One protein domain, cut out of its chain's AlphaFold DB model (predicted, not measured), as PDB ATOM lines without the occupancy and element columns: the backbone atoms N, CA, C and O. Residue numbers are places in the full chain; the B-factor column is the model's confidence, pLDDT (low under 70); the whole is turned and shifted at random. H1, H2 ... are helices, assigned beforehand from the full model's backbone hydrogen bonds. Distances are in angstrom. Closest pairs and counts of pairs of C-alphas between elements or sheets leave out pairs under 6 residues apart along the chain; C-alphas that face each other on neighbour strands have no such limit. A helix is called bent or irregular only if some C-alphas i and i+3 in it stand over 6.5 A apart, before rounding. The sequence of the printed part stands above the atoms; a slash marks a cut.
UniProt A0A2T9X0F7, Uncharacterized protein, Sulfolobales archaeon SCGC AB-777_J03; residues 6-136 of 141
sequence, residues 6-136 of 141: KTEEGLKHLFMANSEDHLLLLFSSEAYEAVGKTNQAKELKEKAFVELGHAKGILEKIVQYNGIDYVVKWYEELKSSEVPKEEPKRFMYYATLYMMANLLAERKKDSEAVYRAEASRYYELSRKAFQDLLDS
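This is residues 6 to 136 of the 141 residues of an uncharacterized protein of Sulfolobales archaeon SCGC AB-777_J03 (UniProt A0A2T9X0F7). Two long helical hairpins cross each other: H1 with H2, and H4 with H5, with H1 against H4 where they cross. The shorter H3 joins the hairpins and packs beside H4. The printed part has 131 residues with five named helices, H1 to H5 in that order, and no named strand; the class is all helix, the helix packing part aligned, part crossed. It is compact, with a radius of gyration of the C-alphas of 14.8 A and spans of 44 by 33 by 29 A.

H1, residues 6 to 34, and H2, residues 38 to 66, form a hairpin and touch at a shallow tilt of 22 degrees, opposite ways; the closest C-alphas are those of Ser 29 and Ala 41, 4.1 A apart. H3, residues 68 to 80, and H2 only just touch, only at the corner by their link, with 3 pairs of C-alphas within 8 A, the closest Val 63 and Val 71 at 6.9 A. H4, residues 87 to 107, touches H1 with residues 91 to 99 alone, about perpendicular at 79 degrees; the closest C-alphas, Glu 20 and Met 92, are 4.9 A apart. H3 and H4, a hairpin, touch at a shallow tilt of 33 degrees, only just short of steep, the closest C-alphas being Tyr 75 and Met 100 at 6.6 A. H5, residues 109 to 136, forms a hairpin with H4 at a shallow tilt of 19 degrees, with C-alphas 105 and 112 closest at 4.3 A. H3 and H5 are apart. Every O i to N i+4 pair is within hydrogen-bond range in H1, H2, H3 and H4; in H5 it is 22 of 24.

H1 begins at C-alpha 6 (128.214, 201.316, 142.191) and is 42.3 A long; H2 is 41.8 A, H3 18.5 A, H4 30.6 A. H5, 39.6 A, ends at C-alpha 136 (108.737, 215.648, 166.416); it is irregular, with C-alphas 110 and 113 8.1 A apart, and has a kink of 30 degrees near residue 116.

The C-alphas farthest apart, Gly 36 and Asn 66, are 45.3 A apart. The printed part has no cut and no long link. No printed residue is under 70 in pLDDT; the mean of the printed part is 96.5.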
ATOM      1  N   LYS A   6     129.088 201.995 141.215       91.44
ATOM      2  CA  LYS A   6     128.214 201.316 142.191       91.44
ATOM      3  C   LYS A   6     128.882 201.091 143.551       91.44
ATOM      4  O   LYS A   6     128.226 201.176 144.583       91.44
ATOM      5  N   THR A   7     130.175 200.769 143.564       92.69
ATOM      6  CA  THR A   7     130.923 200.568 144.815       92.69
ATOM      7  C   THR A   7     131.154 201.898 145.516       92.69
ATOM      8  O   THR A   7     131.045 201.969 146.735       92.69
ATOM      9  N   GLU A   8     131.448 202.949 144.756       94.44
ATOM     10  CA  GLU A   8     131.611 204.299 145.284       94.44
ATOM     11  C   GLU A   8     130.324 204.818 145.938       94.44
ATOM     12  O   GLU A   8     130.364 205.240 147.089       94.44
ATOM     13  N   GLU A   9     129.184 204.727 145.250       95.50
ATOM     14  CA  GLU A   9     127.874 205.100 145.803       95.50
ATOM     15  C   GLU A   9     127.545 204.293 147.065       95.50
ATOM     16  O   GLU A   9     127.152 204.863 148.082       95.50
ATOM     17  N   GLY A  10     127.786 202.977 147.038       97.00
ATOM     18  CA  GLY A  10     127.590 202.117 148.206       97.00
ATOM     19  C   GLY A  10     128.445 202.535 149.405       97.00
ATOM     20  O   GLY A  10     127.939 202.616 150.522       97.00
ATOM     21  N   LEU A  11     129.724 202.859 149.187       97.88
ATOM     22  CA  LEU A  11     130.606 203.342 150.253       97.88
ATOM     23  C   LEU A  11     130.171 204.714 150.779       97.88
ATOM     24  O   LEU A  11     130.230 204.932 151.986       97.88
ATOM     25  N   LYS A  12     129.694 205.621 149.919       97.81
ATOM     26  CA  LYS A  12     129.145 206.913 150.359       97.81
ATOM     27  C   LYS A  12     127.916 206.730 151.244       97.81
ATOM     28  O   LYS A  12     127.863 207.326 152.314       97.81
ATOM     29  N   HIS A  13     126.971 205.880 150.846       97.94
ATOM     30  CA  HIS A  13     125.781 205.599 151.654       97.94
ATOM     31  C   HIS A  13     126.138 204.979 153.005       97.94
ATOM     32  O   HIS A  13     125.629 205.421 154.030       97.94
ATOM     33  N   LEU A  14     127.062 204.012 153.029       98.38
ATOM     34  CA  LEU A  14     127.538 203.435 154.285       98.38
ATOM     35  C   LEU A  14     128.208 204.495 155.165       98.38
ATOM     36  O   LEU A  14     127.935 204.557 156.358       98.38
ATOM     37  N   PHE A  15     129.053 205.356 154.595       98.56
ATOM     38  CA  PHE A  15     129.684 206.435 155.350       98.56
ATOM     39  C   PHE A  15     128.651 207.381 155.980       98.56
ATOM     40  O   PHE A  15     128.794 207.743 157.146       98.56
ATOM     41  N   MET A  16     127.617 207.763 155.225       98.44
ATOM     42  CA  MET A  16     126.537 208.630 155.708       98.44
ATOM     43  C   MET A  16     125.770 207.981 156.864       98.44
ATOM     44  O   MET A  16     125.640 208.609 157.912       98.44
ATOM     45  N   ALA A  17     125.371 206.713 156.718       98.25
ATOM     46  CA  ALA A  17     124.660 205.970 157.762       98.25
ATOM     47  C   ALA A  17     125.493 205.846 159.050       98.25
ATOM     48  O   ALA A  17     125.039 206.201 160.127       98.25
ATOM     49  N   ASN A  18     126.774 205.478 158.944       98.62
ATOM     50  CA  ASN A  18     127.645 205.356 160.122       98.62
ATOM     51  C   ASN A  18     127.954 206.721 160.774       98.62
ATOM     52  O   ASN A  18     128.235 206.802 161.969       98.62
ATOM     53  N   SER A  19     127.920 207.810 159.997       98.62
ATOM     54  CA  SER A  19     128.065 209.168 160.534       98.62
ATOM     55  C   SER A  19     126.835 209.581 161.341       98.62
ATOM     56  O   SER A  19     126.980 210.168 162.416       98.62
ATOM     57  N   GLU A  20     125.646 209.264 160.828       98.44
ATOM     58  CA  GLU A  20     124.369 209.432 161.518       98.44
ATOM     59  C   GLU A  20     124.320 208.604 162.802       98.44
ATOM     60  O   GLU A  20     124.158 209.184 163.877       98.44
ATOM     61  N   ASP A  21     124.569 207.295 162.715       98.44
ATOM     62  CA  ASP A  21     124.537 206.385 163.862       98.44
ATOM     63  C   ASP A  21     125.507 206.825 164.960       98.44
ATOM     64  O   ASP A  21     125.148 206.850 166.141       98.44
ATOM     65  N   HIS A  22     126.723 207.250 164.590       98.62
ATOM     66  CA  HIS A  22     127.698 207.766 165.547       98.62
ATOM     67  C   HIS A  22     127.124 208.913 166.388       98.62
ATOM     68  O   HIS A  22     127.194 208.868 167.619       98.62
ATOM     69  N   LEU A  23     126.570 209.947 165.746       98.44
ATOM     70  CA  LEU A  23     126.042 211.099 166.472       98.44
ATOM     71  C   LEU A  23     124.723 210.789 167.171       98.44
ATOM     72  O   LEU A  23     124.510 211.284 168.276       98.44
ATOM     73  N   LEU A  24     123.868 209.960 166.575       97.88
ATOM     74  CA  LEU A  24     122.606 209.553 167.179       97.88
ATOM     75  C   LEU A  24     122.860 208.847 168.510       97.88
ATOM     76  O   LEU A  24     122.286 209.213 169.536       97.88
ATOM     77  N   LEU A  25     123.757 207.861 168.502       98.38
ATOM     78  CA  LEU A  25     124.138 207.101 169.687       98.38
ATOM     79  C   LEU A  25     124.865 207.982 170.704       98.38
ATOM     80  O   LEU A  25     124.608 207.864 171.903       98.38
ATOM     81  N   LEU A  26     125.731 208.891 170.246       98.50
ATOM     82  CA  LEU A  26     126.446 209.811 171.125       98.50
ATOM     83  C   LEU A  26     125.485 210.769 171.839       98.50
ATOM     84  O   LEU A  26     125.502 210.837 173.066       98.50
ATOM     85  N   PHE A  27     124.608 211.460 171.114       98.12
ATOM     86  CA  PHE A  27     123.651 212.387 171.722       98.12
ATOM     87  C   PHE A  27     122.611 211.663 172.575       98.12
ATOM     88  O   PHE A  27     122.268 212.131 173.661       98.12
ATOM     89  N   SER A  28     122.185 210.472 172.153       96.62
ATOM     90  CA  SER A  28     121.349 209.611 172.991       96.62
ATOM     91  C   SER A  28     122.070 209.235 174.286       96.62
ATOM     92  O   SER A  28     121.471 209.302 175.355       96.62
ATOM     93  N   SER A  29     123.365 208.904 174.241       97.94
ATOM     94  CA  SER A  29     124.135 208.598 175.452       97.94
ATOM     95  C   SER A  29     124.141 209.763 176.447       97.94
ATOM     96  O   SER A  29     123.903 209.551 177.634       97.94
ATOM     97  N   GLU A  30     124.313 210.991 175.957       96.94
ATOM     98  CA  GLU A  30     124.304 212.206 176.775       96.94
ATOM     99  C   GLU A  30     122.919 212.456 177.393       96.94
ATOM    100  O   GLU A  30     122.811 212.778 178.577       96.94
ATOM    101  N   ALA A  31     121.846 212.237 176.626       94.50
ATOM    102  CA  ALA A  31     120.475 212.354 177.116       94.50
ATOM    103  C   ALA A  31     120.161 211.322 178.216       94.50
ATOM    104  O   ALA A  31     119.524 211.651 179.218       94.50
ATOM    105  N   TYR A  32     120.641 210.082 178.069       94.88
ATOM    106  CA  TYR A  32     120.506 209.046 179.097       94.88
ATOM    107  C   TYR A  32     121.320 209.372 180.355       94.88
ATOM    108  O   TYR A  32     120.837 209.154 181.470       94.88
ATOM    109  N   GLU A  33     122.528 209.916 180.199       96.12
ATOM    110  CA  GLU A  33     123.364 210.354 181.320       96.12
ATOM    111  C   GLU A  33     122.681 211.474 182.118       96.12
ATOM    112  O   GLU A  33     122.613 211.395 183.346       96.12
ATOM    113  N   ALA A  34     122.068 212.447 181.433       94.88
ATOM    114  CA  ALA A  34     121.351 213.563 182.053       94.88
ATOM    115  C   ALA A  34     120.150 213.136 182.921       94.88
ATOM    116  O   ALA A  34     119.800 213.834 183.873       94.88
ATOM    117  N   VAL A  35     119.535 211.981 182.635       95.62
ATOM    118  CA  VAL A  35     118.425 211.413 183.430       95.62
ATOM    119  C   VAL A  35     118.871 210.302 184.390       95.62
ATOM    120  O   VAL A  35     118.046 209.532 184.881       95.62
ATOM    121  N   GLY A  36     120.177 210.187 184.657       96.50
ATOM    122  CA  GLY A  36     120.738 209.243 185.629       96.50
ATOM    123  C   GLY A  36     120.808 207.786 185.157       96.50
ATOM    124  O   GLY A  36     121.073 206.891 185.959       96.50
ATOM    125  N   LYS A  37     120.595 207.511 183.863       95.81
ATOM    126  CA  LYS A  37     120.699 206.166 183.270       95.81
ATOM    127  C   LYS A  37     122.127 205.878 182.796       95.81
ATOM    128  O   LYS A  37     122.378 205.618 181.620       95.81
ATOM    129  N   THR A  38     123.079 205.935 183.723       95.81
ATOM    130  CA  THR A  38     124.523 205.914 183.427       95.81
ATOM    131  C   THR A  38     124.999 204.632 182.733       95.81
ATOM    132  O   THR A  38     125.862 204.703 181.860       95.81
ATOM    133  N   ASN A  39     124.433 203.463 183.058       96.50
ATOM    134  CA  ASN A  39     124.819 202.205 182.402       96.50
ATOM    135  C   ASN A  39     124.425 202.201 180.919       96.50
ATOM    136  O   ASN A  39     125.252 201.903 180.064       96.50
ATOM    137  N   GLN A  40     123.192 202.608 180.609       94.62
ATOM    138  CA  GLN A  40     122.717 202.728 179.231       94.62
ATOM    139  C   GLN A  40     123.487 203.808 178.466       94.62
ATOM    140  O   GLN A  40     123.849 203.596 177.313       94.62
ATOM    141  N   ALA A  41     123.787 204.941 179.109       97.31
ATOM    142  CA  ALA A  41     124.630 205.975 178.519       97.31
ATOM    143  C   ALA A  41     126.002 205.414 178.116       97.31
ATOM    144  O   ALA A  41     126.449 205.606 176.987       97.31
ATOM    145  N   LYS A  42     126.646 204.646 179.002       98.12
ATOM    146  CA  LYS A  42     127.932 204.007 178.710       98.12
ATOM    147  C   LYS A  42     127.844 203.051 177.515       98.12
ATOM    148  O   LYS A  42     128.667 203.156 176.610       98.12
ATOM    149  N   GLU A  43     126.841 202.173 177.481       98.00
ATOM    150  CA  GLU A  43     126.638 201.229 176.370       98.00
ATOM    151  C   GLU A  43     126.421 201.948 175.029       98.00
ATOM    152  O   GLU A  43     127.008 201.573 174.014       98.00
ATOM    153  N   LEU A  44     125.601 203.005 175.012       98.00
ATOM    154  CA  LEU A  44     125.359 203.805 173.809       98.00
ATOM    155  C   LEU A  44     126.626 204.520 173.342       98.00
ATOM    156  O   LEU A  44     126.926 204.530 172.150       98.00
ATOM    157  N   LYS A  45     127.408 205.062 174.277       98.25
ATOM    158  CA  LYS A  45     128.670 205.739 173.973       98.25
ATOM    159  C   LYS A  45     129.712 204.785 173.387       98.25
ATOM    160  O   LYS A  45     130.418 205.154 172.453       98.25
ATOM    161  N   GLU A  46     129.802 203.557 173.896       98.38
ATOM    162  CA  GLU A  46     130.676 202.522 173.330       98.38
ATOM    163  C   GLU A  46     130.278 202.185 171.887       98.38
ATOM    164  O   GLU A  46     131.138 202.180 171.006       98.38
ATOM    165  N   LYS A  47     128.977 202.002 171.617       98.25
ATOM    166  CA  LYS A  47     128.469 201.783 170.252       98.25
ATOM    167  C   LYS A  47     128.743 202.975 169.338       98.25
ATOM    168  O   LYS A  47     129.218 202.781 168.226       98.25
ATOM    169  N   ALA A  48     128.552 204.203 169.822       98.50
ATOM    170  CA  ALA A  48     128.863 205.405 169.053       98.50
ATOM    171  C   ALA A  48     130.318 205.400 168.553       98.50
ATOM    172  O   ALA A  48     130.586 205.770 167.412       98.50
ATOM    173  N   PHE A  49     131.276 204.959 169.375       98.31
ATOM    174  CA  PHE A  49     132.679 204.876 168.956       98.31
ATOM    175  C   PHE A  49     132.970 203.737 167.972       98.31
ATOM    176  O   PHE A  49     133.903 203.865 167.175       98.31
ATOM    177  N   VAL A  50     132.180 202.662 167.983       98.50
ATOM    178  CA  VAL A  50     132.246 201.617 166.948       98.50
ATOM    179  C   VAL A  50     131.847 202.197 165.590       98.50
ATOM    180  O   VAL A  50     132.615 202.070 164.637       98.50
ATOM    181  N   GLU A  51     130.737 202.937 165.522       98.50
ATOM    182  CA  GLU A  51     130.274 203.549 164.265       98.50
ATOM    183  C   GLU A  51     131.214 204.651 163.759       98.50
ATOM    184  O   GLU A  51     131.470 204.765 162.559       98.50
ATOM    185  N   LEU A  52     131.865 205.389 164.668       98.38
ATOM    186  CA  LEU A  52     132.981 206.267 164.302       98.38
ATOM    187  C   LEU A  52     134.121 205.482 163.630       98.38
ATOM    188  O   LEU A  52     134.697 205.942 162.641       98.38
ATOM    189  N   GLY A  53     134.461 204.306 164.163       98.19
ATOM    190  CA  GLY A  53     135.464 203.413 163.587       98.19
ATOM    191  C   GLY A  53     135.087 202.941 162.182       98.19
ATOM    192  O   GLY A  53     135.926 202.984 161.276       98.19
ATOM    193  N   HIS A  54     133.828 202.561 161.972       98.44
ATOM    194  CA  HIS A  54     133.310 202.187 160.658       98.44
ATOM    195  C   HIS A  54     133.367 203.354 159.663       98.44
ATOM    196  O   HIS A  54     133.931 203.197 158.578       98.44
ATOM    197  N   ALA A  55     132.878 204.541 160.041       98.25
ATOM    198  CA  ALA A  55     132.930 205.736 159.198       98.25
ATOM    199  C   ALA A  55     134.377 206.088 158.800       98.25
ATOM    200  O   ALA A  55     134.662 206.333 157.622       98.25
ATOM    201  N   LYS A  56     135.320 206.024 159.754       97.94
ATOM    202  CA  LYS A  56     136.759 206.197 159.494       97.94
ATOM    203  C   LYS A  56     137.276 205.183 158.474       97.94
ATOM    204  O   LYS A  56     137.895 205.578 157.485       97.94
ATOM    205  N   GLY A  57     136.999 203.896 158.679       97.81
ATOM    206  CA  GLY A  57     137.442 202.823 157.786       97.81
ATOM    207  C   GLY A  57     136.880 202.945 156.366       97.81
ATOM    208  O   GLY A  57     137.599 202.724 155.390       97.81
ATOM    209  N   ILE A  58     135.618 203.356 156.232       98.00
ATOM    210  CA  ILE A  58     134.982 203.584 154.930       98.00
ATOM    211  C   ILE A  58     135.637 204.765 154.209       98.00
ATOM    212  O   ILE A  58     135.985 204.645 153.032       98.00
ATOM    213  N   LEU A  59     135.865 205.888 154.898       96.25
ATOM    214  CA  LEU A  59     136.507 207.044 154.275       96.25
ATOM    215  C   LEU A  59     137.959 206.743 153.881       96.25
ATOM    216  O   LEU A  59     138.380 207.126 152.793       96.25
ATOM    217  N   GLU A  60     138.707 206.007 154.713       95.81
ATOM    218  CA  GLU A  60     140.032 205.472 154.355       95.81
ATOM    219  C   GLU A  60     139.980 204.660 153.062       95.81
ATOM    220  O   GLU A  60     140.826 204.833 152.184       95.81
ATOM    221  N   LYS A  61     138.954 203.817 152.897       96.31
ATOM    222  CA  LYS A  61     138.767 203.045 151.669       96.31
ATOM    223  C   LYS A  61     138.521 203.946 150.461       96.31
ATOM    224  O   LYS A  61     139.104 203.706 149.410       96.31
ATOM    225  N   ILE A  62     137.713 204.996 150.590       96.06
ATOM    226  CA  ILE A  62     137.486 205.953 149.496       96.06
ATOM    227  C   ILE A  62     138.790 206.687 149.146       96.06
ATOM    228  O   ILE A  62     139.166 206.743 147.974       96.06
ATOM    229  N   VAL A  63     139.526 207.177 150.150       95.38
ATOM    230  CA  VAL A  63     140.821 207.856 149.958       95.38
ATOM    231  C   VAL A  63     141.838 206.933 149.286       95.38
ATOM    232  O   VAL A  63     142.538 207.370 148.376       95.38
ATOM    233  N   GLN A  64     141.900 205.657 149.676       95.19
ATOM    234  CA  GLN A  64     142.828 204.682 149.098       95.19
ATOM    235  C   GLN A  64     142.655 204.528 147.576       95.19
ATOM    236  O   GLN A  64     143.642 204.326 146.870       95.19
ATOM    237  N   TYR A  65     141.422 204.591 147.065       95.56
ATOM    238  CA  TYR A  65     141.139 204.331 145.647       95.56
ATOM    239  C   TYR A  65     140.998 205.604 144.812       95.56
ATOM    240  O   TYR A  65     141.425 205.612 143.656       95.56
ATOM    241  N   ASN A  66     140.413 206.660 145.383       95.06
ATOM    242  CA  ASN A  66     140.061 207.885 144.663       95.06
ATOM    243  C   ASN A  66     140.895 209.108 145.102       95.06
ATOM    244  O   ASN A  66     140.849 210.146 144.447       95.06
ATOM    245  N   GLY A  67     141.686 208.994 146.173       94.88
ATOM    246  CA  GLY A  67     142.522 210.072 146.703       94.88
ATOM    247  C   GLY A  67     141.785 211.028 147.647       94.88
ATOM    248  O   GLY A  67     140.558 211.062 147.723       94.88
ATOM    249  N   ILE A  68     142.554 211.830 148.391       95.44
ATOM    250  CA  ILE A  68     141.999 212.781 149.369       95.44
ATOM    251  C   ILE A  68     141.264 213.949 148.703       95.44
ATOM    252  O   ILE A  68     140.238 214.394 149.211       95.44
ATOM    253  N   ASP A  69     141.733 214.419 147.546       95.75
ATOM    254  CA  ASP A  69     141.106 215.549 146.851       95.75
ATOM    255  C   ASP A  69     139.717 215.192 146.303       95.75
ATOM    256  O   ASP A  69     138.838 216.049 146.233       95.75
ATOM    257  N   TYR A  70     139.475 213.911 146.008       96.25
ATOM    258  CA  TYR A  70     138.139 213.411 145.702       96.25
ATOM    259  C   TYR A  70     137.191 213.567 146.904       96.25
ATOM    260  O   TYR A  70     136.058 214.019 146.745       96.25
ATOM    261  N   VAL A  71     137.654 213.241 148.116       97.06
ATOM    262  CA  VAL A  71     136.861 213.412 149.346       97.06
ATOM    263  C   VAL A  71     136.600 214.889 149.634       97.06
ATOM    264  O   VAL A  71     135.486 215.235 150.015       97.06
ATOM    265  N   VAL A  72     137.586 215.762 149.403       98.00
ATOM    266  CA  VAL A  72     137.402 217.220 149.505       98.00
ATOM    267  C   VAL A  72     136.327 217.692 148.527       98.00
ATOM    268  O   VAL A  72     135.416 218.410 148.921       98.00
ATOM    269  N   LYS A  73     136.378 217.249 147.267       98.06
ATOM    270  CA  LYS A  73     135.353 217.592 146.277       98.06
ATOM    271  C   LYS A  73     133.963 217.123 146.716       98.06
ATOM    272  O   LYS A  73     133.025 217.909 146.668       98.06
ATOM    273  N   TRP A  74     133.839 215.879 147.181       97.88
ATOM    274  CA  TRP A  74     132.569 215.349 147.684       97.88
ATOM    275  C   TRP A  74     132.046 216.152 148.886       97.88
ATOM    276  O   TRP A  74     130.857 216.456 148.954       97.88
ATOM    277  N   TYR A  75     132.932 216.542 149.804       98.38
ATOM    278  CA  TYR A  75     132.585 217.389 150.940       98.38
ATOM    279  C   TYR A  75     132.016 218.741 150.494       98.38
ATOM    280  O   TYR A  75     130.962 219.152 150.973       98.38
ATOM    281  N   GLU A  76     132.680 219.410 149.549       98.19
ATOM    282  CA  GLU A  76     132.225 220.696 149.012       98.19
ATOM    283  C   GLU A  76     130.898 220.570 148.247       98.19
ATOM    284  O   GLU A  76     130.011 221.405 148.420       98.19
ATOM    285  N   GLU A  77     130.715 219.501 147.464       97.69
ATOM    286  CA  GLU A  77     129.449 219.205 146.780       97.69
ATOM    287  C   GLU A  77     128.298 219.054 147.781       97.69
ATOM    288  O   GLU A  77     127.275 219.728 147.641       97.69
ATOM    289  N   LEU A  78     128.479 218.245 148.831       97.06
ATOM    290  CA  LEU A  78     127.473 218.050 149.878       97.06
ATOM    291  C   LEU A  78     127.211 219.345 150.661       97.06
ATOM    292  O   LEU A  78     126.068 219.697 150.937       97.06
ATOM    293  N   LYS A  79     128.260 220.102 150.989       96.81
ATOM    294  CA  LYS A  79     128.141 221.395 151.678       96.81
ATOM    295  C   LYS A  79     127.341 222.417 150.865       96.81
ATOM    296  O   LYS A  79     126.663 223.259 151.446       96.81
ATOM    297  N   SER A  80     127.429 222.349 149.539       96.62
ATOM    298  CA  SER A  80     126.724 223.250 148.619       96.62
ATOM    299  C   SER A  80     125.300 222.809 148.258       96.62
ATOM    300  O   SER A  80     124.569 223.589 147.646       96.62
ATOM    301  N   SER A  81     124.892 221.584 148.608       95.88
ATOM    302  CA  SER A  81     123.557 221.074 148.288       95.88
ATOM    303  C   SER A  81     122.468 221.717 149.151       95.88
ATOM    304  O   SER A  81     122.733 222.217 150.244       95.88
ATOM    305  N   GLU A  82     121.214 221.664 148.690       96.25
ATOM    306  CA  GLU A  82     120.072 222.082 149.512       96.25
ATOM    307  C   GLU A  82     120.025 221.253 150.804       96.25
ATOM    308  O   GLU A  82     120.155 220.027 150.781       96.25
ATOM    309  N   VAL A  83     119.846 221.934 151.938       97.00
ATOM    310  CA  VAL A  83     119.685 221.277 153.237       97.00
ATOM    311  C   VAL A  83     118.341 220.539 153.252       97.00
ATOM    312  O   VAL A  83     117.311 221.173 153.001       97.00
ATOM    313  N   PRO A  84     118.304 219.238 153.592       95.88
ATOM    314  CA  PRO A  84     117.052 218.494 153.632       95.88
ATOM    315  C   PRO A  84     116.020 219.104 154.589       95.88
ATOM    316  O   PRO A  84     116.330 219.529 155.709       95.88
ATOM    317  N   LYS A  85     114.759 219.129 154.145       93.31
ATOM    318  CA  LYS A  85     113.636 219.645 154.940       93.31
ATOM    319  C   LYS A  85     113.119 218.610 155.930       93.31
ATOM    320  O   LYS A  85     112.761 219.001 157.034       93.31
ATOM    321  N   GLU A  86     113.121 217.333 155.564       92.31
ATOM    322  CA  GLU A  86     112.758 216.238 156.469       92.31
ATOM    323  C   GLU A  86     113.783 216.102 157.603       92.31
ATOM    324  O   GLU A  86     114.988 216.080 157.347       92.31
ATOM    325  N   GLU A  87     113.310 216.010 158.848       90.88
ATOM    326  CA  GLU A  87     114.162 216.021 160.047       90.88
ATOM    327  C   GLU A  87     115.197 214.880 160.062       90.88
ATOM    328  O   GLU A  87     116.373 215.202 160.263       90.88
ATOM    329  N   PRO A  88     114.855 213.605 159.747       91.75
ATOM    330  CA  PRO A  88     115.848 212.523 159.756       91.75
ATOM    331  C   PRO A  88     116.966 212.773 158.743       91.75
ATOM    332  O   PRO A  88     118.153 212.768 159.064       91.75
ATOM    333  N   LYS A  89     116.593 213.157 157.516       94.88
ATOM    334  CA  LYS A  89     117.571 213.459 156.462       94.88
ATOM    335  C   LYS A  89     118.423 214.679 156.792       94.88
ATOM    336  O   LYS A  89     119.588 214.732 156.403       94.88
ATOM    337  N   ARG A  90     117.862 215.669 157.491       96.50
ATOM    338  CA  ARG A  90     118.597 216.861 157.929       96.50
ATOM    339  C   ARG A  90     119.639 216.510 158.987       96.50
ATOM    340  O   ARG A  90     120.752 217.031 158.935       96.50
ATOM    341  N   PHE A  91     119.293 215.625 159.919       97.38
ATOM    342  CA  PHE A  91     120.229 215.122 160.913       97.38
ATOM    343  C   PHE A  91     121.375 214.345 160.256       97.38
ATOM    344  O   PHE A  91     122.534 214.728 160.436       97.38
ATOM    345  N   MET A  92     121.066 213.359 159.403       97.50
ATOM    346  CA  MET A  92     122.070 212.615 158.631       97.50
ATOM    347  C   MET A  92     122.980 213.550 157.819       97.50
ATOM    348  O   MET A  92     124.201 213.370 157.788       97.50
ATOM    349  N   TYR A  93     122.410 214.578 157.182       98.38
ATOM    350  CA  TYR A  93     123.153 215.573 156.406       98.38
ATOM    351  C   TYR A  93     124.210 216.297 157.253       98.38
ATOM    352  O   TYR A  93     125.392 216.310 156.893       98.38
ATOM    353  N   TYR A  94     123.818 216.857 158.402       98.62
ATOM    354  CA  TYR A  94     124.768 217.538 159.282       98.62
ATOM    355  C   TYR A  94     125.756 216.570 159.933       98.62
ATOM    356  O   TYR A  94     126.938 216.896 160.032       98.62
ATOM    357  N   ALA A  95     125.319 215.362 160.304       98.62
ATOM    358  CA  ALA A  95     126.190 214.332 160.863       98.62
ATOM    359  C   ALA A  95     127.288 213.912 159.877       98.62
ATOM    360  O   ALA A  95     128.462 213.828 160.244       98.62
ATOM    361  N   THR A  96     126.926 213.746 158.604       98.69
ATOM    362  CA  THR A  96     127.872 213.456 157.521       98.69
ATOM    363  C   THR A  96     128.878 214.594 157.357       98.69
ATOM    364  O   THR A  96     130.082 214.348 157.329       98.69
ATOM    365  N   LEU A  97     128.419 215.851 157.300       98.75
ATOM    366  CA  LEU A  97     129.311 217.008 157.149       98.75
ATOM    367  C   LEU A  97     130.237 217.207 158.352       98.75
ATOM    368  O   LEU A  97     131.411 217.528 158.161       98.75
ATOM    369  N   TYR A  98     129.740 216.970 159.568       98.75
ATOM    370  CA  TYR A  98     130.561 216.908 160.775       98.75
ATOM    371  C   TYR A  98     131.662 215.860 160.620       98.75
ATOM    372  O   TYR A  98     132.839 216.190 160.771       98.75
ATOM    373  N   MET A  99     131.296 214.623 160.275       98.50
ATOM    374  CA  MET A  99     132.245 213.520 160.176       98.50
ATOM    375  C   MET A  99     133.303 213.792 159.104       98.50
ATOM    376  O   MET A  99     134.498 213.677 159.373       98.50
ATOM    377  N   MET A 100     132.893 214.223 157.906       98.38
ATOM    378  CA  MET A 100     133.826 214.563 156.829       98.38
ATOM    379  C   MET A 100     134.788 215.672 157.246       98.38
ATOM    380  O   MET A 100     135.995 215.507 157.086       98.38
ATOM    381  N   ALA A 101     134.286 216.771 157.817       98.38
ATOM    382  CA  ALA A 101     135.126 217.879 158.261       98.38
ATOM    383  C   ALA A 101     136.126 217.426 159.336       98.38
ATOM    384  O   ALA A 101     137.313 217.736 159.260       98.38
ATOM    385  N   ASN A 102     135.685 216.614 160.298       97.19
ATOM    386  CA  ASN A 102     136.555 216.127 161.364       97.19
ATOM    387  C   ASN A 102     137.690 215.241 160.815       97.19
ATOM    388  O   ASN A 102     138.847 215.389 161.208       97.19
ATOM    389  N   LEU A 103     137.382 214.372 159.848       95.62
ATOM    390  CA  LEU A 103     138.366 213.496 159.204       95.62
ATOM    391  C   LEU A 103     139.281 214.245 158.225       95.62
ATOM    392  O   LEU A 103     140.467 213.929 158.124       95.62
ATOM    393  N   LEU A 104     138.772 215.265 157.533       97.25
ATOM    394  CA  LEU A 104     139.587 216.147 156.695       97.25
ATOM    395  C   LEU A 104     140.561 216.970 157.543       97.25
ATOM    396  O   LEU A 104     141.721 217.101 157.155       97.25
ATOM    397  N   ALA A 105     140.148 217.440 158.723       96.94
ATOM    398  CA  ALA A 105     141.030 218.121 159.671       96.94
ATOM    399  C   ALA A 105     142.195 217.231 160.145       96.94
ATOM    400  O   ALA A 105     143.314 217.711 160.325       96.94
ATOM    401  N   GLU A 106     141.965 215.923 160.311       94.00
ATOM    402  CA  GLU A 106     143.025 214.969 160.665       94.00
ATOM    403  C   GLU A 106     144.093 214.854 159.557       94.00
ATOM    404  O   GLU A 106     145.273 214.667 159.867       94.00
ATOM    405  N   ARG A 107     143.710 215.021 158.280       91.38
ATOM    406  CA  ARG A 107     144.569 214.727 157.116       91.38
ATOM    407  C   ARG A 107     145.130 215.933 156.371       91.38
ATOM    408  O   ARG A 107     146.237 215.852 155.845       91.38
ATOM    409  N   LYS A 108     144.387 217.034 156.268       93.12
ATOM    410  CA  LYS A 108     144.772 218.235 155.507       93.12
ATOM    411  C   LYS A 108     145.328 219.277 156.476       93.12
ATOM    412  O   LYS A 108     144.635 220.226 156.825       93.12
ATOM    413  N   LYS A 109     146.581 219.096 156.911       89.75
ATOM    414  CA  LYS A 109     147.227 219.946 157.932       89.75
ATOM    415  C   LYS A 109     147.239 221.435 157.588       89.75
ATOM    416  O   LYS A 109     146.934 222.249 158.452       89.75
ATOM    417  N   ASP A 110     147.438 221.776 156.319       93.88
ATOM    418  CA  ASP A 110     147.420 223.170 155.846       93.88
ATOM    419  C   ASP A 110     146.036 223.841 155.953       93.88
ATOM    420  O   ASP A 110     145.918 225.059 155.863       93.88
ATOM    421  N   SER A 111     144.969 223.060 156.139       95.25
ATOM    422  CA  SER A 111     143.589 223.544 156.288       95.25
ATOM    423  C   SER A 111     142.920 223.010 157.558       95.25
ATOM    424  O   SER A 111     141.699 223.083 157.686       95.25
ATOM    425  N   GLU A 112     143.700 222.486 158.512       96.00
ATOM    426  CA  GLU A 112     143.173 221.832 159.715       96.00
ATOM    427  C   GLU A 112     142.261 222.775 160.506       96.00
ATOM    428  O   GLU A 112     141.149 222.395 160.858       96.00
ATOM    429  N   ALA A 113     142.684 224.023 160.726       97.25
ATOM    430  CA  ALA A 113     141.900 225.003 161.476       97.25
ATOM    431  C   ALA A 113     140.525 225.282 160.840       97.25
ATOM    432  O   ALA A 113     139.532 225.413 161.556       97.25
ATOM    433  N   VAL A 114     140.459 225.326 159.504       97.44
ATOM    434  CA  VAL A 114     139.208 225.542 158.758       97.44
ATOM    435  C   VAL A 114     138.269 224.361 158.969       97.44
ATOM    436  O   VAL A 114     137.141 224.542 159.425       97.44
ATOM    437  N   TYR A 115     138.759 223.144 158.735       98.19
ATOM    438  CA  TYR A 115     137.944 221.942 158.879       98.19
ATOM    439  C   TYR A 115     137.539 221.660 160.331       98.19
ATOM    440  O   TYR A 115     136.443 221.162 160.566       98.19
ATOM    441  N   ARG A 116     138.360 222.023 161.329       98.19
ATOM    442  CA  ARG A 116     137.957 221.959 162.746       98.19
ATOM    443  C   ARG A 116     136.813 222.921 163.049       98.19
ATOM    444  O   ARG A 116     135.858 222.516 163.701       98.19
ATOM    445  N   ALA A 117     136.882 224.159 162.558       98.31
ATOM    446  CA  ALA A 117     135.807 225.133 162.742       98.31
ATOM    447  C   ALA A 117     134.506 224.675 162.062       98.31
ATOM    448  O   ALA A 117     133.427 224.779 162.647       98.31
ATOM    449  N   GLU A 118     134.599 224.115 160.853       98.31
ATOM    450  CA  GLU A 118     133.451 223.527 160.165       98.31
ATOM    451  C   GLU A 118     132.895 222.310 160.915       98.31
ATOM    452  O   GLU A 118     131.682 222.226 161.102       98.31
ATOM    453  N   ALA A 119     133.749 221.406 161.404       98.50
ATOM    454  CA  ALA A 119     133.324 220.262 162.208       98.50
ATOM    455  C   ALA A 119     132.570 220.722 163.463       98.50
ATOM    456  O   ALA A 119     131.463 220.250 163.709       98.50
ATOM    457  N   SER A 120     133.100 221.696 164.208       98.50
ATOM    458  CA  SER A 120     132.400 222.278 165.360       98.50
ATOM    459  C   SER A 120     131.042 222.865 164.970       98.50
ATOM    460  O   SER A 120     130.050 222.605 165.644       98.50
ATOM    461  N   ARG A 121     130.958 223.596 163.851       98.56
ATOM    462  CA  ARG A 121     129.685 224.143 163.359       98.56
ATOM    463  C   ARG A 121     128.663 223.045 163.072       98.56
ATOM    464  O   ARG A 121     127.508 223.170 163.469       98.56
ATOM    465  N   TYR A 122     129.066 221.990 162.369       98.69
ATOM    466  CA  TYR A 122     128.153 220.904 162.018       98.69
ATOM    467  C   TYR A 122     127.779 220.034 163.208       98.69
ATOM    468  O   TYR A 122     126.648 219.579 163.254       98.69
ATOM    469  N   TYR A 123     128.660 219.875 164.193       98.62
ATOM    470  CA  TYR A 123     128.323 219.205 165.445       98.62
ATOM    471  C   TYR A 123     127.154 219.899 166.161       98.62
ATOM    472  O   TYR A 123     126.184 219.244 166.537       98.62
ATOM    473  N   GLU A 124     127.192 221.232 166.267       98.56
ATOM    474  CA  GLU A 124     126.098 222.012 166.863       98.56
ATOM    475  C   GLU A 124     124.810 221.951 166.026       98.56
ATOM    476  O   GLU A 124     123.709 221.833 166.567       98.56
ATOM    477  N   LEU A 125     124.926 221.981 164.694       98.44
ATOM    478  CA  LEU A 125     123.771 221.825 163.800       98.44
ATOM    479  C   LEU A 125     123.147 220.428 163.906       98.44
ATOM    480  O   LEU A 125     121.922 220.319 163.944       98.44
ATOM    481  N   SER A 126     123.963 219.376 164.010       98.31
ATOM    482  CA  SER A 126     123.501 218.010 164.260       98.31
ATOM    483  C   SER A 126     122.822 217.893 165.616       98.31
ATOM    484  O   SER A 126     121.772 217.269 165.708       98.31
ATOM    485  N   ARG A 127     123.367 218.523 166.662       97.88
ATOM    486  CA  ARG A 127     122.760 218.532 167.999       97.88
ATOM    487  C   ARG A 127     121.385 219.196 167.986       97.88
ATOM    488  O   ARG A 127     120.445 218.662 168.565       97.88
ATOM    489  N   LYS A 128     121.244 220.323 167.282       97.06
ATOM    490  CA  LYS A 128     119.941 220.968 167.091       97.06
ATOM    491  C   LYS A 128     118.974 220.075 166.309       97.06
ATOM    492  O   LYS A 128     117.848 219.895 166.745       97.06
ATOM    493  N   ALA A 129     119.416 219.494 165.193       96.38
ATOM    494  CA  ALA A 129     118.577 218.603 164.390       96.38
ATOM    495  C   ALA A 129     118.149 217.341 165.161       96.38
ATOM    496  O   ALA A 129     117.032 216.870 164.984       96.38
ATOM    497  N   PHE A 130     119.003 216.825 166.049       95.56
ATOM    498  CA  PHE A 130     118.655 215.741 166.966       95.56
ATOM    499  C   PHE A 130     117.569 216.158 167.962       95.56
ATOM    500  O   PHE A 130     116.638 215.395 168.196       95.56
ATOM    501  N   GLN A 131     117.645 217.368 168.521       94.06
ATOM    502  CA  GLN A 131     116.580 217.869 169.390       94.06
ATOM    503  C   GLN A 131     115.258 218.028 168.625       94.06
ATOM    504  O   GLN A 131     114.227 217.580 169.116       94.06
ATOM    505  N   ASP A 132     115.299 218.585 167.409       92.31
ATOM    506  CA  ASP A 132     114.118 218.718 166.546       92.31
ATOM    507  C   ASP A 132     113.476 217.336 166.263       92.31
ATOM    508  O   ASP A 132     112.255 217.205 166.300       92.31
ATOM    509  N   LEU A 133     114.292 216.292 166.043       88.62
ATOM    510  CA  LEU A 133     113.837 214.902 165.877       88.62
ATOM    511  C   LEU A 133     113.137 214.343 167.124       88.62
ATOM    512  O   LEU A 133     112.102 213.688 167.018       88.62
ATOM    513  N   LEU A 134     113.697 214.586 168.312       86.75
ATOM    514  CA  LEU A 134     113.069 214.154 169.563       86.75
ATOM    515  C   LEU A 134     111.720 214.847 169.779       86.75
ATOM    516  O   LEU A 134     110.760 214.207 170.210       86.75
ATOM    517  N   ASP A 135     111.647 216.137 169.454       86.94
ATOM    518  CA  ASP A 135     110.448 216.952 169.629       86.94
ATOM    519  C   ASP A 135     109.346 216.587 168.616       86.94
ATOM    520  O   ASP A 135     108.160 216.718 168.928       86.94
ATOM    521  N   SER A 136     109.707 216.087 167.427       80.06
ATOM    522  CA  SER A 136     108.737 215.648 166.416       80.06
ATOM    523  C   SER A 136     108.119 214.275 166.702       80.06
ATOM    524  O   SER A 136     107.100 213.918 166.106       80.06
TER     525      SER A 136